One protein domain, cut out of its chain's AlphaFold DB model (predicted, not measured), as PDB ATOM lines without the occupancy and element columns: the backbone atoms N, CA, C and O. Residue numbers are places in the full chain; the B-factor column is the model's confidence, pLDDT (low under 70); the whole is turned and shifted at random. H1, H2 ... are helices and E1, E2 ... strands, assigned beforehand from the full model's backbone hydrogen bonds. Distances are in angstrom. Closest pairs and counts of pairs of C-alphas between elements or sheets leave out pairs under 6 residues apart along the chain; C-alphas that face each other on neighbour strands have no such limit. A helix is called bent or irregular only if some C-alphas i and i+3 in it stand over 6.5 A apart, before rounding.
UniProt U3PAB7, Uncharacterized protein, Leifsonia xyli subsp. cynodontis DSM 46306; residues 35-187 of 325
ATOM      1  N   GLY A  35      -6.875  15.436 -35.196       72.75
ATOM      2  CA  GLY A  35      -7.030  15.211 -36.633       72.75
ATOM      3  C   GLY A  35      -6.192  16.156 -37.500       72.75
ATOM      4  O   GLY A  35      -5.805  15.785 -38.601       72.75
ATOM      5  N   SER A  36      -5.821  17.338 -37.008       73.31
ATOM      6  CA  SER A  36      -5.087  18.374 -37.749       73.31
ATOM      7  C   SER A  36      -3.582  18.113 -37.897       73.31
ATOM      8  O   SER A  36      -2.817  18.992 -38.311       73.31
ATOM      9  N   ILE A  37      -3.129  16.881 -37.638       75.06
ATOM     10  CA  ILE A  37      -1.733  16.478 -37.820       75.06
ATOM     11  C   ILE A  37      -1.361  16.535 -39.307       75.06
ATOM     12  O   ILE A  37      -1.540  15.577 -40.075       75.06
ATOM     13  N   GLY A  38      -0.803  17.681 -39.691       74.44
ATOM     14  CA  GLY A  38      -0.204  17.940 -40.992       74.44
ATOM     15  C   GLY A  38       1.218  17.388 -41.124       74.44
ATOM     16  O   GLY A  38       1.818  16.883 -40.170       74.44
ATOM     17  N   GLY A  39       1.770  17.509 -42.332       77.12
ATOM     18  CA  GLY A  39       3.153  17.138 -42.635       77.12
ATOM     19  C   GLY A  39       3.361  15.675 -43.029       77.12
ATOM     20  O   GLY A  39       4.435  15.343 -43.520       77.12
ATOM     21  N   THR A  40       2.375  14.791 -42.841       81.50
ATOM     22  CA  THR A  40       2.526  13.348 -43.108       81.50
ATOM     23  C   THR A  40       2.806  13.043 -44.574       81.50
ATOM     24  O   THR A  40       3.742  12.308 -44.870       81.50
ATOM     25  N   LEU A  41       2.070  13.664 -45.500       82.44
ATOM     26  CA  LEU A  41       2.300  13.470 -46.933       82.44
ATOM     27  C   LEU A  41       3.689  13.969 -47.367       82.44
ATOM     28  O   LEU A  41       4.374  13.338 -48.175       82.44
ATOM     29  N   GLN A  42       4.125  15.102 -46.817       81.25
ATOM     30  CA  GLN A  42       5.440  15.675 -47.090       81.25
ATOM     31  C   GLN A  42       6.549  14.804 -46.520       81.25
ATOM     32  O   GLN A  42       7.552  14.603 -47.195       81.25
ATOM     33  N   ALA A  43       6.373  14.286 -45.304       82.06
ATOM     34  CA  ALA A  43       7.329  13.394 -44.667       82.06
ATOM     35  C   ALA A  43       7.534  12.128 -45.501       82.06
ATOM     36  O   ALA A  43       8.676  11.787 -45.796       82.06
ATOM     37  N   ASP A  44       6.450  11.513 -45.976       84.88
ATOM     38  CA  ASP A  44       6.520  10.330 -46.839       84.88
ATOM     39  C   ASP A  44       7.215  10.650 -48.170       84.88
ATOM     40  O   ASP A  44       8.111   9.925 -48.606       84.88
ATOM     41  N   THR A  45       6.877  11.791 -48.780       83.31
ATOM     42  CA  THR A  45       7.505  12.251 -50.028       83.31
ATOM     43  C   THR A  45       9.003  12.511 -49.850       83.31
ATOM     44  O   THR A  45       9.813  12.102 -50.683       83.31
ATOM     45  N   LEU A  46       9.395  13.189 -48.770       82.31
ATOM     46  CA  LEU A  46      10.794  13.476 -48.463       82.31
ATOM     47  C   LEU A  46      11.557  12.187 -48.155       82.31
ATOM     48  O   LEU A  46      12.644  11.994 -48.694       82.31
ATOM     49  N   ALA A  47      10.983  11.287 -47.355       83.56
ATOM     50  CA  ALA A  47      11.590  10.003 -47.026       83.56
ATOM     51  C   ALA A  47      11.861   9.164 -48.283       83.56
ATOM     52  O   ALA A  47      12.955   8.616 -48.423       83.56
ATOM     53  N   GLU A  48      10.918   9.115 -49.230       84.19
ATOM     54  CA  GLU A  48      11.103   8.442 -50.521       84.19
ATOM     55  C   GLU A  48      12.263   9.059 -51.318       84.19
ATOM     56  O   GLU A  48      13.172   8.358 -51.765       84.19
ATOM     57  N   ARG A  49      12.294  10.394 -51.435       86.00
ATOM     58  CA  ARG A  49      13.345  11.115 -52.171       86.00
ATOM     59  C   ARG A  49      14.725  10.918 -51.554       86.00
ATOM     60  O   ARG A  49      15.689  10.671 -52.279       86.00
ATOM     61  N   TYR A  50      14.836  10.985 -50.229       84.31
ATOM     62  CA  TYR A  50      16.093  10.705 -49.540       84.31
ATOM     63  C   TYR A  50      16.524   9.253 -49.728       84.31
ATOM     64  O   TYR A  50      17.706   9.003 -49.957       84.31
ATOM     65  N   ARG A  51      15.587   8.298 -49.728       84.75
ATOM     66  CA  ARG A  51      15.890   6.891 -50.013       84.75
ATOM     67  C   ARG A  51      16.473   6.709 -51.413       84.75
ATOM     68  O   ARG A  51      17.479   6.020 -51.561       84.75
ATOM     69  N   GLU A  52      15.907   7.368 -52.426       87.19
ATOM     70  CA  GLU A  52      16.454   7.359 -53.789       87.19
ATOM     71  C   GLU A  52      17.881   7.933 -53.840       87.19
ATOM     72  O   GLU A  52      18.757   7.367 -54.500       87.19
ATOM     73  N   ILE A  53      18.134   9.043 -53.139       87.06
ATOM     74  CA  ILE A  53      19.458   9.683 -53.071       87.06
ATOM     75  C   ILE A  53      20.478   8.748 -52.408       87.06
ATOM     76  O   ILE A  53      21.551   8.506 -52.961       87.06
ATOM     77  N   VAL A  54      20.128   8.182 -51.252       86.31
ATOM     78  CA  VAL A  54      20.968   7.250 -50.486       86.31
ATOM     79  C   VAL A  54      21.260   5.981 -51.293       86.31
ATOM     80  O   VAL A  54      22.403   5.518 -51.324       86.31
ATOM     81  N   ALA A  55      20.264   5.444 -52.001       87.50
ATOM     82  CA  ALA A  55      20.436   4.286 -52.873       87.50
ATOM     83  C   ALA A  55      21.408   4.583 -54.027       87.50
ATOM     84  O   ALA A  55      22.327   3.801 -54.272       87.50
ATOM     85  N   ARG A  56      21.274   5.741 -54.693       89.38
ATOM     86  CA  ARG A  56      22.199   6.175 -55.759       89.38
ATOM     87  C   ARG A  56      23.628   6.388 -55.259       89.38
ATOM     88  O   ARG A  56      24.567   6.186 -56.023       89.38
ATOM     89  N   ALA A  57      23.795   6.761 -53.992       88.69
ATOM     90  CA  ALA A  57      25.098   6.897 -53.348       88.69
ATOM     91  C   ALA A  57      25.720   5.552 -52.911       88.69
ATOM     92  O   ALA A  57      26.824   5.543 -52.372       88.69
ATOM     93  N   GLY A  58      25.038   4.416 -53.118       89.06
ATOM     94  CA  GLY A  58      25.512   3.099 -52.679       89.06
ATOM     95  C   GLY A  58      25.427   2.888 -51.164       89.06
ATOM     96  O   GLY A  58      26.139   2.049 -50.617       89.06
ATOM     97  N   LEU A  59      24.578   3.657 -50.476       85.50
ATOM     98  CA  LEU A  59      24.402   3.624 -49.021       85.50
ATOM     99  C   LEU A  59      23.048   3.023 -48.598       85.50
ATOM    100  O   LEU A  59      22.697   3.094 -47.423       85.50
ATOM    101  N   GLY A  60      22.296   2.431 -49.535       77.62
ATOM    102  CA  GLY A  60      20.929   1.929 -49.321       77.62
ATOM    103  C   GLY A  60      20.785   0.956 -48.149       77.62
ATOM    104  O   GLY A  60      19.833   1.061 -47.388       77.62
ATOM    105  N   ASP A  61      21.772   0.086 -47.934       80.81
ATOM    106  CA  ASP A  61      21.733  -0.913 -46.855       80.81
ATOM    107  C   ASP A  61      21.997  -0.320 -45.459       80.81
ATOM    108  O   ASP A  61      21.884  -1.016 -44.454       80.81
ATOM    109  N   ARG A  62      22.389   0.961 -45.375       78.00
ATOM    110  CA  ARG A  62      22.722   1.632 -44.108       78.00
ATOM    111  C   ARG A  62      21.568   2.426 -43.512       78.00
ATOM    112  O   ARG A  62      21.675   2.842 -42.363       78.00
ATOM    113  N   ILE A  63      20.511   2.682 -44.281       77.06
ATOM    114  CA  ILE A  63      19.384   3.511 -43.848       77.06
ATOM    115  C   ILE A  63      18.083   2.792 -44.188       77.06
ATOM    116  O   ILE A  63      17.799   2.498 -45.346       77.06
ATOM    117  N   THR A  64      17.267   2.552 -43.168       73.56
ATOM    118  CA  THR A  64      15.910   2.023 -43.322       73.56
ATOM    119  C   THR A  64      14.914   3.147 -43.076       73.56
ATOM    120  O   THR A  64      15.012   3.852 -42.074       73.56
ATOM    121  N   ALA A  65      13.960   3.325 -43.990       73.06
ATOM    122  CA  ALA A  65      12.842   4.235 -43.770       73.06
ATOM    123  C   ALA A  65      11.728   3.506 -42.997       73.06
ATOM    124  O   ALA A  65      11.500   2.321 -43.263       73.06
ATOM    125  N   PRO A  66      11.026   4.183 -42.073       78.19
ATOM    126  CA  PRO A  66       9.833   3.622 -41.452       78.19
ATOM    127  C   PRO A  66       8.711   3.438 -42.485       78.19
ATOM    128  O   PRO A  66       8.781   3.954 -43.606       78.19
ATOM    129  N   THR A  67       7.659   2.717 -42.092       81.81
ATOM    130  CA  THR A  67       6.400   2.672 -42.847       81.81
ATOM    131  C   THR A  67       5.911   4.100 -43.119       81.81
ATOM    132  O   THR A  67       5.935   4.909 -42.185       81.81
ATOM    133  N   PRO A  68       5.449   4.418 -44.345       86.44
ATOM    134  CA  PRO A  68       4.869   5.722 -44.649       86.44
ATOM    135  C   PRO A  68       3.771   6.094 -43.646       86.44
ATOM    136  O   PRO A  68       2.889   5.285 -43.338       86.44
ATOM    137  N   ALA A  69       3.823   7.315 -43.122       86.88
ATOM    138  CA  ALA A  69       2.898   7.811 -42.113       86.88
ATOM    139  C   ALA A  69       1.451   7.827 -42.626       86.88
ATOM    140  O   ALA A  69       0.524   7.557 -41.861       86.88
ATOM    141  N   VAL A  70       1.247   8.110 -43.917       89.06
ATOM    142  CA  VAL A  70      -0.079   8.064 -44.546       89.06
ATOM    143  C   VAL A  70      -0.629   6.632 -44.561       89.06
ATOM    144  O   VAL A  70      -1.788   6.431 -44.197       89.06
ATOM    145  N   ASP A  71       0.188   5.631 -44.905       89.25
ATOM    146  CA  ASP A  71      -0.239   4.220 -44.902       89.25
ATOM    147  C   ASP A  71      -0.537   3.732 -43.476       89.25
ATOM    148  O   ASP A  71      -1.579   3.125 -43.220       89.25
ATOM    149  N   ALA A  72       0.335   4.053 -42.513       89.06
ATOM    150  CA  ALA A  72       0.110   3.721 -41.106       89.06
ATOM    151  C   ALA A  72      -1.217   4.309 -40.591       89.06
ATOM    152  O   ALA A  72      -1.989   3.610 -39.931       89.06
ATOM    153  N   ARG A  73      -1.526   5.560 -40.965       89.31
ATOM    154  CA  ARG A  73      -2.778   6.238 -40.606       89.31
ATOM    155  C   ARG A  73      -4.009   5.529 -41.165       89.31
ATOM    156  O   ARG A  73      -4.975   5.358 -40.433       89.31
ATOM    157  N   PHE A  74      -4.008   5.090 -42.425       92.31
ATOM    158  CA  PHE A  74      -5.165   4.372 -42.981       92.31
ATOM    159  C   PHE A  74      -5.329   2.964 -42.405       92.31
ATOM    160  O   PHE A  74      -6.463   2.528 -42.183       92.31
ATOM    161  N   GLY A  75      -4.224   2.274 -42.105       91.19
ATOM    162  CA  GLY A  75      -4.261   1.023 -41.348       91.19
ATOM    163  C   GLY A  75      -4.926   1.205 -39.982       91.19
ATOM    164  O   GLY A  75      -5.828   0.443 -39.622       91.19
ATOM    165  N   GLU A  76      -4.538   2.255 -39.260       89.94
ATOM    166  CA  GLU A  76      -5.089   2.586 -37.948       89.94
ATOM    167  C   GLU A  76      -6.544   3.062 -38.014       89.94
ATOM    168  O   GLU A  76      -7.379   2.588 -37.247       89.94
ATOM    169  N   LEU A  77      -6.894   3.927 -38.966       91.75
ATOM    170  CA  LEU A  77      -8.264   4.388 -39.202       91.75
ATOM    171  C   LEU A  77      -9.210   3.213 -39.435       91.75
ATOM    172  O   LEU A  77     -10.261   3.119 -38.803       91.75
ATOM    173  N   ARG A  78      -8.826   2.278 -40.308       94.00
ATOM    174  CA  ARG A  78      -9.636   1.092 -40.586       94.00
ATOM    175  C   ARG A  78      -9.791   0.210 -39.346       94.00
ATOM    176  O   ARG A  78     -10.885  -0.297 -39.097       94.00
ATOM    177  N   ARG A  79      -8.707   0.011 -38.588       91.88
ATOM    178  CA  ARG A  79      -8.674  -0.837 -37.388       91.88
ATOM    179  C   ARG A  79      -9.510  -0.246 -36.250       91.88
ATOM    180  O   ARG A  79     -10.383  -0.939 -35.732       91.88
ATOM    181  N   SER A  80      -9.249   1.008 -35.883       88.19
ATOM    182  CA  SER A  80      -9.924   1.728 -34.792       88.19
ATOM    183  C   SER A  80     -11.426   1.866 -35.041       88.19
ATOM    184  O   SER A  80     -12.226   1.503 -34.181       88.19
ATOM    185  N   LEU A  81     -11.819   2.286 -36.247       91.69
ATOM    186  CA  LEU A  81     -13.223   2.511 -36.615       91.69
ATOM    187  C   LEU A  81     -13.944   1.248 -37.115       91.69
ATOM    188  O   LEU A  81     -15.130   1.295 -37.452       91.69
ATOM    189  N   ARG A  82     -13.233   0.112 -37.182       94.12
ATOM    190  CA  ARG A  82     -13.739  -1.197 -37.634       94.12
ATOM    191  C   ARG A  82     -14.453  -1.119 -38.990       94.12
ATOM    192  O   ARG A  82     -15.541  -1.670 -39.160       94.12
ATOM    193  N   LEU A  83     -13.853  -0.410 -39.945       96.19
ATOM    194  CA  LEU A  83     -14.453  -0.203 -41.263       96.19
ATOM    195  C   LEU A  83     -14.417  -1.480 -42.112       96.19
ATOM    196  O   LEU A  83     -13.426  -2.217 -42.127       96.19
ATOM    197  N   ASN A  84     -15.505  -1.707 -42.848       96.44
ATOM    198  CA  ASN A  84     -15.623  -2.795 -43.817       96.44
ATOM    199  C   ASN A  84     -14.869  -2.478 -45.117       96.44
ATOM    200  O   ASN A  84     -14.583  -1.317 -45.416       96.44
ATOM    201  N   ASP A  85     -14.604  -3.511 -45.920       97.62
ATOM    202  CA  ASP A  85     -14.117  -3.330 -47.292       97.62
ATOM    203  C   ASP A  85     -15.095  -2.472 -48.105       97.62
ATOM    204  O   ASP A  85     -16.308  -2.677 -48.057       97.62
ATOM    205  N   GLY A  86     -14.553  -1.509 -48.849       97.38
ATOM    206  CA  GLY A  86     -15.316  -0.566 -49.664       97.38
ATOM    207  C   GLY A  86     -16.041   0.523 -48.871       97.38
ATOM    208  O   GLY A  86     -16.815   1.266 -49.462       97.38
ATOM    209  N   ALA A  87     -15.820   0.640 -47.555       98.00
ATOM    210  CA  ALA A  87     -16.403   1.727 -46.774       98.00
ATOM    211  C   ALA A  87     -15.958   3.095 -47.319       98.00
ATOM    212  O   ALA A  87     -14.763   3.319 -47.536       98.00
ATOM    213  N   VAL A  88     -16.924   4.001 -47.498       98.38
ATOM    214  CA  VAL A  88     -16.672   5.361 -47.985       98.38
ATOM    215  C   VAL A  88     -16.110   6.218 -46.857       98.38
ATOM    216  O   VAL A  88     -16.729   6.348 -45.795       98.38
ATOM    217  N   VAL A  89     -14.935   6.802 -47.094       98.12
ATOM    218  CA  VAL A  89     -14.259   7.716 -46.169       98.12
ATOM    219  C   VAL A  89     -14.052   9.063 -46.846       98.12
ATOM    220  O   VAL A  89     -13.340   9.159 -47.844       98.12
ATOM    221  N   ALA A  90     -14.645  10.110 -46.280       97.50
ATOM    222  CA  ALA A  90     -14.486  11.467 -46.791       97.50
ATOM    223  C   ALA A  90     -13.269  12.165 -46.159       97.50
ATOM    224  O   ALA A  90     -13.016  12.024 -44.957       97.50
ATOM    225  N   ILE A  91     -12.548  12.950 -46.963       95.81
ATOM    226  CA  ILE A  91     -11.514  13.900 -46.531       95.81
ATOM    227  C   ILE A  91     -11.943  15.306 -46.980       95.81
ATOM    228  O   ILE A  91     -11.659  15.695 -48.115       95.81
ATOM    229  N   PRO A  92     -12.644  16.074 -46.132       94.50
ATOM    230  CA  PRO A  92     -13.053  17.427 -46.486       94.50
ATOM    231  C   PRO A  92     -11.837  18.348 -46.624       94.50
ATOM    232  O   PRO A  92     -10.953  18.347 -45.760       94.50
ATOM    233  N   VAL A  93     -11.802  19.154 -47.686       92.69
ATOM    234  CA  VAL A  93     -10.903  20.314 -47.755       92.69
ATOM    235  C   VAL A  93     -11.331  21.347 -46.714       92.69
ATOM    236  O   VAL A  93     -12.512  21.470 -46.399       92.69
ATOM    237  N   PHE A  94     -10.371  22.075 -46.155       89.50
ATOM    238  CA  PHE A  94     -10.593  22.969 -45.020       89.50
ATOM    239  C   PHE A  94      -9.965  24.339 -45.263       89.50
ATOM    240  O   PHE A  94      -8.971  24.458 -45.974       89.50
ATOM    241  N   ALA A  95     -10.549  25.379 -44.671       84.06
ATOM    242  CA  ALA A  95     -10.128  26.757 -44.903       84.06
ATOM    243  C   ALA A  95      -9.081  27.214 -43.878       84.06
ATOM    244  O   ALA A  95      -8.074  27.826 -44.237       84.06
ATOM    245  N   VAL A  96      -9.295  26.906 -42.596       81.38
ATOM    246  CA  VAL A  96      -8.393  27.329 -41.513       81.38
ATOM    247  C   VAL A  96      -7.366  26.242 -41.225       81.38
ATOM    248  O   VAL A  96      -7.723  25.084 -41.028       81.38
ATOM    249  N   GLY A  97      -6.085  26.626 -41.212       76.19
ATOM    250  CA  GLY A  97      -4.945  25.719 -41.029       76.19
ATOM    251  C   GLY A  97      -4.368  25.151 -42.333       76.19
ATOM    252  O   GLY A  97      -3.361  24.431 -42.293       76.19
ATOM    253  N   ALA A  98      -4.973  25.482 -43.482       76.75
ATOM    254  CA  ALA A  98      -4.500  25.062 -44.796       76.75
ATOM    255  C   ALA A  98      -3.062  25.538 -45.051       76.75
ATOM    256  O   ALA A  98      -2.605  26.564 -44.539       76.75
ATOM    257  N   MET A  99      -2.313  24.758 -45.826       72.88
ATOM    258  CA  MET A  99      -0.947  25.139 -46.169       72.88
ATOM    259  C   MET A  99      -0.924  26.287 -47.183       72.88
ATOM    260  O   MET A  99      -1.750  26.295 -48.096       72.88
ATOM    261  N   PRO A 100       0.074  27.187 -47.108       73.12
ATOM    262  CA  PRO A 100       0.290  28.189 -48.146       73.12
ATOM    263  C   PRO A 100       0.429  27.553 -49.537       73.12
ATOM    264  O   PRO A 100       1.188  26.593 -49.706       73.12
ATOM    265  N   GLY A 101      -0.264  28.115 -50.530       77.38
ATOM    266  CA  GLY A 101      -0.273  27.619 -51.909       77.38
ATOM    267  C   GLY A 101      -1.355  26.578 -52.211       77.38
ATOM    268  O   GLY A 101      -1.324  25.990 -53.287       77.38
ATOM    269  N   LEU A 102      -2.293  26.340 -51.291       84.00
ATOM    270  CA  LEU A 102      -3.549  25.623 -51.543       84.00
ATOM    271  C   LEU A 102      -4.694  26.637 -51.637       84.00
ATOM    272  O   LEU A 102      -5.610  26.643 -50.822       84.00
ATOM    273  N   ASP A 103      -4.581  27.552 -52.602       82.69
ATOM    274  CA  ASP A 103      -5.414  28.761 -52.666       82.69
ATOM    275  C   ASP A 103      -6.822  28.506 -53.234       82.69
ATOM    276  O   ASP A 103      -7.703  29.361 -53.134       82.69
ATOM    277  N   THR A 104      -7.041  27.342 -53.850       87.88
ATOM    278  CA  THR A 104      -8.341  26.913 -54.376       87.88
ATOM    279  C   THR A 104      -8.663  25.491 -53.935       87.88
ATOM    280  O   THR A 104      -7.763  24.668 -53.744       87.88
ATOM    281  N   ASP A 105      -9.957  25.181 -53.846       89.12
ATOM    282  CA  ASP A 105     -10.427  23.833 -53.515       89.12
ATOM    283  C   ASP A 105      -9.851  22.783 -54.464       89.12
ATOM    284  O   ASP A 105      -9.418  21.734 -54.010       89.12
ATOM    285  N   ASP A 106      -9.780  23.070 -55.767       91.88
ATOM    286  CA  ASP A 106      -9.270  22.115 -56.758       91.88
ATOM    287  C   ASP A 106      -7.789  21.787 -56.517       91.88
ATOM    288  O   ASP A 106      -7.400  20.621 -56.541       91.88
ATOM    289  N   MET A 107      -6.971  22.792 -56.179       90.69
ATOM    290  CA  MET A 107      -5.573  22.564 -55.802       90.69
ATOM    291  C   MET A 107      -5.456  21.722 -54.529       90.69
ATOM    292  O   MET A 107      -4.543  20.903 -54.405       90.69
ATOM    293  N   PHE A 108      -6.369  21.911 -53.576       92.25
ATOM    294  CA  PHE A 108      -6.388  21.129 -52.347       92.25
ATOM    295  C   PHE A 108      -6.851  19.684 -52.605       92.25
ATOM    296  O   PHE A 108      -6.213  18.730 -52.158       92.25
ATOM    297  N   LEU A 109      -7.906  19.491 -53.392       94.44
ATOM    298  CA  LEU A 109      -8.375  18.169 -53.805       94.44
ATOM    299  C   LEU A 109      -7.263  17.384 -54.515       94.44
ATOM    300  O   LEU A 109      -7.049  16.213 -54.193       94.44
ATOM    301  N   ASP A 110      -6.507  18.033 -55.404       92.56
ATOM    302  CA  ASP A 110      -5.336  17.446 -56.066       92.56
ATOM    303  C   ASP A 110      -4.229  17.087 -55.064       92.56
ATOM    304  O   ASP A 110      -3.671  15.987 -55.105       92.56
ATOM    305  N   PHE A 111      -3.942  17.980 -54.112       89.50
ATOM    306  CA  PHE A 111      -2.970  17.734 -53.047       89.50
ATOM    307  C   PHE A 111      -3.330  16.510 -52.182       89.50
ATOM    308  O   PHE A 111      -2.436  15.803 -51.717       89.50
ATOM    309  N   LEU A 112      -4.622  16.224 -51.989       92.62
ATOM    310  CA  LEU A 112      -5.107  15.090 -51.195       92.62
ATOM    311  C   LEU A 112      -5.192  13.765 -51.975       92.62
ATOM    312  O   LEU A 112      -5.413  12.715 -51.357       92.62
ATOM    313  N   GLN A 113      -4.978  13.755 -53.297       93.19
ATOM    314  CA  GLN A 113      -5.053  12.526 -54.101       93.19
ATOM    315  C   GLN A 113      -4.142  11.394 -53.599       93.19
ATOM    316  O   GLN A 113      -4.638  10.271 -53.468       93.19
ATOM    317  N   PRO A 114      -2.871  11.632 -53.215       91.00
ATOM    318  CA  PRO A 114      -2.023  10.563 -52.685       91.00
ATOM    319  C   PRO A 114      -2.575   9.925 -51.400       91.00
ATOM    320  O   PRO A 114      -2.385   8.728 -51.174       91.00
ATOM    321  N   MET A 115      -3.294  10.689 -50.565       92.19
ATOM    322  CA  MET A 115      -3.981  10.131 -49.394       92.19
ATOM    323  C   MET A 115      -5.171   9.264 -49.818       92.19
ATOM    324  O   MET A 115      -5.359   8.178 -49.274       92.19
ATOM    325  N   CYS A 116      -5.936   9.685 -50.826       95.44
ATOM    326  CA  CYS A 116      -7.030   8.876 -51.371       95.44
ATOM    327  C   CYS A 116      -6.513   7.547 -51.949       95.44
ATOM    328  O   CYS A 116      -7.081   6.483 -51.697       95.44
ATOM    329  N   GLU A 117      -5.396   7.578 -52.679       94.06
ATOM    330  CA  GLU A 117      -4.735   6.377 -53.201       94.06
ATOM    331  C   GLU A 117      -4.236   5.444 -52.093       94.06
ATOM    332  O   GLU A 117      -4.383   4.226 -52.210       94.06
ATOM    333  N   ALA A 118      -3.678   5.998 -51.013       92.38
ATOM    334  CA  ALA A 118      -3.286   5.218 -49.844       92.38
ATOM    335  C   ALA A 118      -4.484   4.508 -49.215       92.38
ATOM    336  O   ALA A 118      -4.453   3.294 -49.033       92.38
ATOM    337  N   GLY A 119      -5.590   5.218 -49.003       95.25
ATOM    338  CA  GLY A 119      -6.828   4.624 -48.511       95.25
ATOM    339  C   GLY A 119      -7.336   3.451 -49.361       95.25
ATOM    340  O   GLY A 119      -7.715   2.411 -48.819       95.25
ATOM    341  N   ARG A 120      -7.245   3.552 -50.695       95.44
ATOM    342  CA  ARG A 120      -7.613   2.455 -51.614       95.44
ATOM    343  C   ARG A 120      -6.730   1.217 -51.455       95.44
ATOM    344  O   ARG A 120      -7.237   0.102 -51.565       95.44
ATOM    345  N   ARG A 121      -5.436   1.372 -51.139       94.75
ATOM    346  CA  ARG A 121      -4.556   0.229 -50.800       94.75
ATOM    347  C   ARG A 121      -5.012  -0.499 -49.534       94.75
ATOM    348  O   ARG A 121      -4.765  -1.694 -49.402       94.75
ATOM    349  N   HIS A 122      -5.732   0.193 -48.654       96.00
ATOM    350  CA  HIS A 122      -6.392  -0.373 -47.477       96.00
ATOM    351  C   HIS A 122      -7.840  -0.821 -47.743       96.00
ATOM    352  O   HIS A 122      -8.590  -1.063 -46.796       96.00
ATOM    353  N   VAL A 123      -8.228  -0.986 -49.017       97.06
ATOM    354  CA  VAL A 123      -9.555  -1.448 -49.466       97.06
ATOM    355  C   VAL A 123     -10.693  -0.541 -48.970       97.06
ATOM    356  O   VAL A 123     -11.804  -0.999 -48.723       97.06
ATOM    357  N   LEU A 124     -10.414   0.752 -48.798       98.06
ATOM    358  CA  LEU A 124     -11.409   1.780 -48.494       98.06
ATOM    359  C   LEU A 124     -11.714   2.598 -49.752       98.06
ATOM    360  O   LEU A 124     -10.844   2.777 -50.609       98.06
ATOM    361  N   ASP A 125     -12.926   3.135 -49.843       97.81
ATOM    362  CA  ASP A 125     -13.282   4.114 -50.867       97.81
ATOM    363  C   ASP A 125     -13.066   5.523 -50.310       97.81
ATOM    364  O   ASP A 125     -13.943   6.122 -49.689       97.81
ATOM    365  N   VAL A 126     -11.836   6.017 -50.447       98.00
ATOM    366  CA  VAL A 126     -11.432   7.303 -49.877       98.00
ATOM    367  C   VAL A 126     -11.547   8.407 -50.916       98.00
ATOM    368  O   VAL A 126     -10.985   8.301 -52.013       98.00
ATOM    369  N   ARG A 127     -12.260   9.474 -50.549       97.38
ATOM    370  CA  ARG A 127     -12.601  10.590 -51.434       97.38
ATOM    371  C   ARG A 127     -12.311  11.915 -50.740       97.38
ATOM    372  O   ARG A 127     -12.847  12.183 -49.666       97.38
ATOM    373  N   ALA A 128     -11.471  12.745 -51.350       96.81
ATOM    374  CA  ALA A 128     -11.377  14.148 -50.973       96.81
ATOM    375  C   ALA A 128     -12.597  14.896 -51.529       96.81
ATOM    376  O   ALA A 128     -13.000  14.634 -52.662       96.81
ATOM    377  N   CYS A 129     -13.191  15.790 -50.742       96.62
ATOM    378  CA  CYS A 129     -14.412  16.504 -51.124       96.62
ATOM    379  C   CYS A 129     -14.424  17.931 -50.578       96.62
ATOM    380  O   CYS A 129     -13.656  18.263 -49.670       96.62
ATOM    381  N   ARG A 130     -15.309  18.779 -51.101       94.81
ATOM    382  CA  ARG A 130     -15.606  20.070 -50.473       94.81
ATOM    383  C   ARG A 130     -16.542  19.845 -49.298       94.81
ATOM    384  O   ARG A 130     -17.266  18.852 -49.253       94.81
ATOM    385  N   PHE A 131     -16.531  20.764 -48.334       91.00
ATOM    386  CA  PHE A 131     -17.513  20.710 -47.253       91.00
ATOM    387  C   PHE A 131     -18.931  20.731 -47.817       91.00
ATOM    388  O   PHE A 131     -19.732  19.888 -47.441       91.00
ATOM    389  N   ASP A 132     -19.216  21.639 -48.748       92.38
ATOM    390  CA  ASP A 132     -20.564  21.849 -49.290       92.38
ATOM    391  C   ASP A 132     -21.107  20.669 -50.112       92.38
ATOM    392  O   ASP A 132     -22.305  20.626 -50.390       92.38
ATOM    393  N   ASP A 133     -20.261  19.690 -50.440       95.81
ATOM    394  CA  ASP A 133     -20.676  18.436 -51.073       95.81
ATOM    395  C   ASP A 133     -21.257  17.438 -50.048       95.81
ATOM    396  O   ASP A 133     -21.923  16.469 -50.418       95.81
ATOM    397  N   LEU A 134     -21.017  17.659 -48.750       97.38
ATOM    398  CA  LEU A 134     -21.550  16.832 -47.672       97.38
ATOM    399  C   LEU A 134     -22.988  17.219 -47.347       97.38
ATOM    400  O   LEU A 134     -23.309  18.376 -47.068       97.38
ATOM    401  N   THR A 135     -23.860  16.217 -47.302       97.69
ATOM    402  CA  THR A 135     -25.272  16.396 -46.945       97.69
ATOM    403  C   THR A 135     -25.729  15.327 -45.961       97.69
ATOM    404  O   THR A 135     -24.996  14.391 -45.651       97.69
ATOM    405  N   VAL A 136     -26.942  15.463 -45.427       97.75
ATOM    406  CA  VAL A 136     -27.555  14.456 -44.555       97.75
ATOM    407  C   VAL A 136     -28.847  13.964 -45.188       97.75
ATOM    408  O   VAL A 136     -29.683  14.762 -45.613       97.75
ATOM    409  N   ASP A 137     -29.016  12.644 -45.247       96.19
ATOM    410  CA  ASP A 137     -30.248  12.036 -45.745       96.19
ATOM    411  C   ASP A 137     -31.402  12.118 -44.724       96.19
ATOM    412  O   ASP A 137     -31.250  12.535 -43.574       96.19
ATOM    413  N   SER A 138     -32.592  11.664 -45.121       93.94
ATOM    414  CA  SER A 138     -33.775  11.654 -44.245       93.94
ATOM    415  C   SER A 138     -33.639  10.764 -43.000       93.94
ATOM    416  O   SER A 138     -34.462  10.861 -42.092       93.94
ATOM    417  N   SER A 139     -32.628   9.891 -42.954       93.50
ATOM    418  CA  SER A 139     -32.310   9.010 -41.827       93.50
ATOM    419  C   SER A 139     -31.181   9.557 -40.946       93.50
ATOM    420  O   SER A 139     -30.756   8.869 -40.019       93.50
ATOM    421  N   GLY A 140     -30.690  10.771 -41.212       95.00
ATOM    422  CA  GLY A 140     -29.614  11.382 -40.438       95.00
ATOM    423  C   GLY A 140     -28.216  10.885 -40.814       95.00
ATOM    424  O   GLY A 140     -27.289  11.092 -40.036       95.00
ATOM    425  N   ARG A 141     -28.038  10.201 -41.955       97.50
ATOM    426  CA  ARG A 141     -26.734   9.679 -42.399       97.50
ATOM    427  C   ARG A 141     -26.016  10.663 -43.308       97.50
ATOM    428  O   ARG A 141     -26.624  11.161 -44.255       97.50
ATOM    429  N   LEU A 142     -24.721  10.861 -43.064       98.19
ATOM    430  CA  LEU A 142     -23.865  11.690 -43.910       98.19
ATOM    431  C   LEU A 142     -23.756  11.078 -45.313       98.19
ATOM    432  O   LEU A 142     -23.451   9.893 -45.443       98.19
ATOM    433  N   GLN A 143     -24.006  11.880 -46.340       98.31
ATOM    434  CA  GLN A 143     -23.863  11.504 -47.742       98.31
ATOM    435  C   GLN A 143     -22.774  12.343 -48.406       98.31
ATOM    436  O   GLN A 143     -22.592  13.515 -48.069       98.31
ATOM    437  N   LEU A 144     -22.094  11.727 -49.368       97.69
ATOM    438  CA  LEU A 144     -21.242  12.378 -50.353       97.69
ATOM    439  C   LEU A 144     -21.661  11.826 -51.718       97.69
ATOM    440  O   LEU A 144     -21.570  10.618 -51.943       97.69
ATOM    441  N   ASP A 145     -22.147  12.702 -52.595       93.12
ATOM    442  CA  ASP A 145     -22.880  12.314 -53.805       93.12
ATOM    443  C   ASP A 145     -24.074  11.389 -53.466       93.12
ATOM    444  O   ASP A 145     -24.932  11.751 -52.659       93.12
ATOM    445  N   ASP A 146     -24.123  10.191 -54.059       92.50
ATOM    446  CA  ASP A 146     -25.165   9.179 -53.841       92.50
ATOM    447  C   ASP A 146     -24.779   8.122 -52.782       92.50
ATOM    448  O   ASP A 146     -25.536   7.176 -52.541       92.50
ATOM    449  N   ASP A 147     -23.604   8.251 -52.154       97.62
ATOM    450  CA  ASP A 147     -23.065   7.252 -51.233       97.62
ATOM    451  C   ASP A 147     -23.106   7.704 -49.769       97.62
ATOM    452  O   ASP A 147     -22.794   8.842 -49.411       97.62
ATOM    453  N   THR A 148     -23.401   6.752 -48.882       98.06
ATOM    454  CA  THR A 148     -23.335   6.978 -47.435       98.06
ATOM    455  C   THR A 148     -21.889   6.945 -46.947       98.06
ATOM    456  O   THR A 148     -21.199   5.931 -47.070       98.06
ATOM    457  N   VAL A 149     -21.457   8.034 -46.315       98.38
ATOM    458  CA  VAL A 149     -20.124   8.177 -45.726       98.38
ATOM    459  C   VAL A 149     -20.071   7.438 -44.392       98.38
ATOM    460  O   VAL A 149     -20.786   7.770 -43.448       98.38
ATOM    461  N   ALA A 150     -19.198   6.435 -44.297       97.62
ATOM    462  CA  ALA A 150     -19.018   5.650 -43.077       97.62
ATOM    463  C   ALA A 150     -18.112   6.363 -42.063       97.62
ATOM    464  O   ALA A 150     -18.324   6.260 -40.849       97.62
ATOM    465  N   ALA A 151     -17.097   7.078 -42.555       96.75
ATOM    466  CA  ALA A 151     -16.175   7.823 -41.713       96.75
ATOM    467  C   ALA A 151     -15.657   9.105 -42.367       96.75
ATOM    468  O   ALA A 151     -15.591   9.223 -43.588       96.75
ATOM    469  N   VAL A 152     -15.224  10.044 -41.531       95.38
ATOM    470  CA  VAL A 152     -14.503  11.244 -41.957       95.38
ATOM    471  C   VAL A 152     -13.095  11.211 -41.387       95.38
ATOM    472  O   VAL A 152     -12.899  11.150 -40.168       95.38
ATOM    473  N   LEU A 153     -12.109  11.266 -42.281       93.06
ATOM    474  CA  LEU A 153     -10.734  11.570 -41.921       93.06
ATOM    475  C   LEU A 153     -10.583  13.084 -41.938       93.06
ATOM    476  O   LEU A 153     -10.437  13.693 -42.997       93.06
ATOM    477  N   ARG A 154     -10.621  13.696 -40.759       88.81
ATOM    478  CA  ARG A 154     -10.413  15.134 -40.665       88.81
ATOM    479  C   ARG A 154      -8.942  15.461 -40.519       88.81
ATOM    480  O   ARG A 154      -8.223  14.809 -39.771       88.81
ATOM    481  N   LEU A 155      -8.551  16.498 -41.242       88.44
ATOM    482  CA  LEU A 155      -7.224  17.105 -41.235       88.44
ATOM    483  C   LEU A 155      -7.275  18.528 -40.655       88.44
ATOM    484  O   LEU A 155      -6.402  19.346 -40.920       88.44
ATOM    485  N   PHE A 156      -8.324  18.808 -39.877       86.69
ATOM    486  CA  PHE A 156      -8.710  20.115 -39.359       86.69
ATOM    487  C   PHE A 156      -9.415  19.970 -38.001       86.69
ATOM    488  O   PHE A 156      -9.848  18.871 -37.632       86.69
ATOM    489  N   LEU A 157      -9.567  21.093 -37.298       83.94
ATOM    490  CA  LEU A 157     -10.417  21.239 -36.114       83.94
ATOM    491  C   LEU A 157     -11.762  21.841 -36.528       83.94
ATOM    492  O   LEU A 157     -11.784  22.802 -37.298       83.94
ATOM    493  N   CYS A 158     -12.878  21.266 -36.068       83.81
ATOM    494  CA  CYS A 158     -14.211  21.671 -36.523       83.81
ATOM    495  C   CYS A 158     -14.555  23.098 -36.081       83.81
ATOM    496  O   CYS A 158     -15.085  23.858 -36.885       83.81
ATOM    497  N   HIS A 159     -14.221  23.472 -34.842       82.31
ATOM    498  CA  HIS A 159     -14.513  24.804 -34.296       82.31
ATOM    499  C   HIS A 159     -13.793  25.963 -35.005       82.31
ATOM    500  O   HIS A 159     -14.243  27.102 -34.904       82.31
ATOM    501  N   ASP A 160     -12.705  25.680 -35.725       85.88
ATOM    502  CA  ASP A 160     -11.959  26.681 -36.492       85.88
ATOM    503  C   ASP A 160     -12.532  26.901 -37.896       85.88
ATOM    504  O   ASP A 160     -12.200  27.887 -38.556       85.88
ATOM    505  N   GLN A 161     -13.359  25.979 -38.394       89.56
ATOM    506  CA  GLN A 161     -13.867  26.076 -39.757       89.56
ATOM    507  C   GLN A 161     -15.025  27.075 -39.857       89.56
ATOM    508  O   GLN A 161     -15.841  27.188 -38.940       89.56
ATOM    509  N   PRO A 162     -15.133  27.803 -40.984       90.12
ATOM    510  CA  PRO A 162     -16.276  28.668 -41.224       90.12
ATOM    511  C   PRO A 162     -17.568  27.846 -41.287       90.12
ATOM    512  O   PRO A 162     -17.589  26.733 -41.814       90.12
ATOM    513  N   ASN A 163     -18.661  28.433 -40.800       91.12
ATOM    514  CA  ASN A 163     -19.981  27.818 -40.898       91.12
ATOM    515  C   ASN A 163     -20.348  27.559 -42.364       91.12
ATOM    516  O   ASN A 163     -20.264  28.463 -43.202       91.12
ATOM    517  N   SER A 164     -20.822  26.350 -42.645       93.44
ATOM    518  CA  SER A 164     -21.342  25.952 -43.950       93.44
ATOM    519  C   SER A 164     -22.396  24.860 -43.788       93.44
ATOM    520  O   SER A 164     -22.429  24.164 -42.771       93.44
ATOM    521  N   SER A 165     -23.235  24.665 -44.807       94.75
ATOM    522  CA  SER A 165     -24.220  23.576 -44.800       94.75
ATOM    523  C   SER A 165     -23.561  22.201 -44.704       94.75
ATOM    524  O   SER A 165     -24.126  21.287 -44.108       94.75
ATOM    525  N   GLY A 166     -22.354  22.066 -45.255       94.94
ATOM    526  CA  GLY A 166     -21.544  20.859 -45.155       94.94
ATOM    527  C   GLY A 166     -21.045  20.562 -43.746       94.94
ATOM    528  O   GLY A 166     -21.092  19.419 -43.286       94.94
ATOM    529  N   LEU A 167     -20.586  21.595 -43.035       94.25
ATOM    530  CA  LEU A 167     -20.185  21.462 -41.637       94.25
ATOM    531  C   LEU A 167     -21.396  21.129 -40.754       94.25
ATOM    532  O   LEU A 167     -21.312  20.218 -39.931       94.25
ATOM    533  N   ASP A 168     -22.537  21.785 -40.981       95.12
ATOM    534  CA  ASP A 168     -23.795  21.483 -40.288       95.12
ATOM    535  C   ASP A 168     -24.237  20.030 -40.531       95.12
ATOM    536  O   ASP A 168     -24.647  19.333 -39.598       95.12
ATOM    537  N   ALA A 169     -24.106  19.541 -41.769       96.38
ATOM    538  CA  ALA A 169     -24.374  18.154 -42.137       96.38
ATOM    539  C   ALA A 169     -23.465  17.168 -41.382       96.38
ATOM    540  O   ALA A 169     -23.948  16.187 -40.808       96.38
ATOM    541  N   LEU A 170     -22.159  17.445 -41.326       95.06
ATOM    542  CA  LEU A 170     -21.198  16.637 -40.575       95.06
ATOM    543  C   LEU A 170     -21.533  16.593 -39.078       95.06
ATOM    544  O   LEU A 170     -21.542  15.511 -38.485       95.06
ATOM    545  N   ILE A 171     -21.841  17.746 -38.479       92.62
ATOM    546  CA  ILE A 171     -22.225  17.853 -37.067       92.62
ATOM    547  C   ILE A 171     -23.494  17.037 -36.807       92.62
ATOM    548  O   ILE A 171     -23.500  16.187 -35.917       92.62
ATOM    549  N   ALA A 172     -24.541  17.221 -37.616       94.12
ATOM    550  CA  ALA A 172     -25.807  16.512 -37.455       94.12
ATOM    551  C   ALA A 172     -25.642  14.985 -37.561       94.12
ATOM    552  O   ALA A 172     -26.187  14.241 -36.741       94.12
ATOM    553  N   ALA A 173     -24.855  14.503 -38.527       95.81
ATOM    554  CA  ALA A 173     -24.567  13.078 -38.675       95.81
ATOM    555  C   ALA A 173     -23.743  12.519 -37.502       95.81
ATOM    556  O   ALA A 173     -23.999  11.409 -37.021       95.81
ATOM    557  N   HIS A 174     -22.769  13.287 -37.007       92.31
ATOM    558  CA  HIS A 174     -21.971  12.890 -35.851       92.31
ATOM    559  C   HIS A 174     -22.834  12.776 -34.585       92.31
ATOM    560  O   HIS A 174     -22.759  11.772 -33.875       92.31
ATOM    561  N   GLU A 175     -23.724  13.743 -34.340       91.19
ATOM    562  CA  GLU A 175     -24.674  13.699 -33.221       91.19
ATOM    563  C   GLU A 175     -25.665  12.533 -33.334       91.19
ATOM    564  O   GLU A 175     -25.993  11.892 -32.331       91.19
ATOM    565  N   ALA A 176     -26.088  12.201 -34.558       93.62
ATOM    566  CA  ALA A 176     -26.910  11.029 -34.854       93.62
ATOM    567  C   ALA A 176     -26.143   9.695 -34.756       93.62
ATOM    568  O   ALA A 176     -26.756   8.632 -34.869       93.62
ATOM    569  N   LYS A 177     -24.819   9.730 -34.534       92.69
ATOM    570  CA  LYS A 177     -23.913   8.564 -34.524       92.69
ATOM    571  C   LYS A 177     -23.965   7.754 -35.823       92.69
ATOM    572  O   LYS A 177     -23.765   6.540 -35.813       92.69
ATOM    573  N   SER A 178     -24.261   8.421 -36.936       94.69
ATOM    574  CA  SER A 178     -24.371   7.803 -38.257       94.69
ATOM    575  C   SER A 178     -23.064   7.854 -39.050       94.69
ATOM    576  O   SER A 178     -22.928   7.126 -40.029       94.69
ATOM    577  N   VAL A 179     -22.102   8.667 -38.602       95.19
ATOM    578  CA  VAL A 179     -20.747   8.762 -39.149       95.19
ATOM    579  C   VAL A 179     -19.714   8.695 -38.028       95.19
ATOM    580  O   VAL A 179     -19.912   9.245 -36.939       95.19
ATOM    581  N   GLN A 180     -18.598   8.020 -38.289       93.00
ATOM    582  CA  GLN A 180     -17.458   7.974 -37.376       93.00
ATOM    583  C   GLN A 180     -16.418   9.031 -37.756       93.00
ATOM    584  O   GLN A 180     -16.167   9.272 -38.933       93.00
ATOM    585  N   LEU A 181     -15.774   9.651 -36.771       90.19
ATOM    586  CA  LEU A 181     -14.671  10.577 -37.024       90.19
ATOM    587  C   LEU A 181     -13.359   9.922 -36.595       90.19
ATOM    588  O   LEU A 181     -13.266   9.412 -35.479       90.19
ATOM    589  N   HIS A 182     -12.339   9.947 -37.451       86.50
ATOM    590  CA  HIS A 182     -11.004   9.510 -37.048       86.50
ATOM    591  C   HIS A 182     -10.350  10.614 -36.196       86.50
ATOM    592  O   HIS A 182     -10.129  11.698 -36.732       86.50
ATOM    593  N   THR A 183     -10.098  10.272 -34.910       81.88
ATOM    594  CA  THR A 183      -9.665  11.041 -33.698       81.88
ATOM    595  C   THR A 183     -10.739  11.887 -32.990       81.88
ATOM    596  O   THR A 183     -10.779  13.040 -33.288       81.88
ATOM    597  N   PRO A 184     -11.619  11.483 -32.057       77.62
ATOM    598  CA  PRO A 184     -12.716  12.342 -31.502       77.62
ATOM    599  C   PRO A 184     -12.395  13.845 -31.274       77.62
ATOM    600  O   PRO A 184     -11.265  14.154 -30.939       77.62
ATOM    601  N   GLU A 185     -13.335  14.797 -31.444       77.81
ATOM    602  CA  GLU A 185     -12.951  16.232 -31.389       77.81
ATOM    603  C   GLU A 185     -12.234  16.590 -30.076       77.81
ATOM    604  O   GLU A 185     -11.208  17.254 -30.115       77.81
ATOM    605  N   ASP A 186     -12.676  16.017 -28.954       79.06
ATOM    606  CA  ASP A 186     -12.101  16.180 -27.612       79.06
ATOM    607  C   ASP A 186     -10.585  15.903 -27.510       79.06
ATOM    608  O   ASP A 186      -9.960  16.311 -26.531       79.06
ATOM    609  N   THR A 187      -9.959  15.249 -28.502       80.31
ATOM    610  CA  THR A 187      -8.503  15.037 -28.522       80.31
ATOM    611  C   THR A 187      -7.721  16.349 -28.515       80.31
ATOM    612  O   THR A 187      -6.616  16.372 -27.983       80.31
TER     613      THR A 187
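What this domain is: This is residues 35 to 187 of the 325 residues of an uncharacterized protein of Leifsonia xyli subsp. cynodontis DSM 46306 (UniProt U3PAB7). A small sheet of four parallel strands, its lines turning by 80 degrees from edge to edge, has H2 and H3 over one face; H1 reaches away from it as a long arm, and residues 57 to 68 fold back along that arm to H2. At the opposite end of the long axis, H4 packs on the small hairpin E3 and E4. The printed part has 153 residues, with four named helices and six named strands in the order H1 H2 E1 H3 E2 E3 E4 E5 H4 E6, and its class is mixed, helices and strands. The larger sheet has the order E2 E1 E5 E6, and the hairpin is antiparallel. The whole is compact by its radius of gyration of the C-alphas, 16.9 A, yet elongated, spanning 60 by 34 by 29 A.

Where its parts are: In the larger sheet, E2 is residues 125 to 129, E1 residues 88 to 92, E5 residues 151 to 153 and E6 residues 180 to 182, which ends at C-alpha 182 (-11.004, 9.510, -37.048). H3, residues 105 to 121, is 24.5 A long; it is irregular, with C-alphas 111 and 114 7.2 A apart, and has a kink of 41 degrees near residue 112. H2 is residues 69 to 80, 16.0 A. H1, residues 40 to 56, begins at C-alpha 40 (2.526, 13.348, -43.108) and is 24.5 A long. E3 is residues 134 to 136, E4 residues 142 to 144, and H4 residues 165 to 175, 15.2 A.

How they stand to each other: E1 is parallel to E2, with N 91 and O 127 2.8 A apart, and to E5, with N 153 and O 90 at 2.9 A. E5 and E6 are parallel, with N 152 and O 180 at 2.9 A. H3 runs along E2 at a height over the sheet of 5.3 A; the C-alphas of Cys 116 and Val 126 are their closest, 4.9 A. H2, on the same face, is over E5 at 8.4 A, making two layers, helices on one face of a sheet. E1, H3, E2 and E5, H4, E6 are strand-helix-strand units, parallel neighbour strands with a helix between, each with a right-handed crossover. H2 touches H3, closest at the C-alphas of Phe 74 and Gly 119, 5.8 A, at a steep tilt of 65 degrees. H1 touches H2 with residues 40 to 44 alone, closest at the C-alphas of Thr 40 and Ala 69, 5.6 A, and is not on the sheet. In the hairpin, N 143 and O 135 are 2.8 A apart. The closest C-alphas of E3 and H4 are those of Leu 134 and Gly 166, 4.7 A; H4 only grazes the larger sheet, with residues 166 to 174. Every O i to N i+4 pair is within hydrogen-bond range in H1, H2 and H4, and 11 of 13 are in H3.

The domain as a whole: The C-alphas farthest apart are those of Gly 58 and Ser 138, 60.5 A. The printed part has no cut. The links H1 to H2, E1 to H3 and E5 to H4 are long. The mean pLDDT of the printed part is 89.5, and no printed residue is under 70.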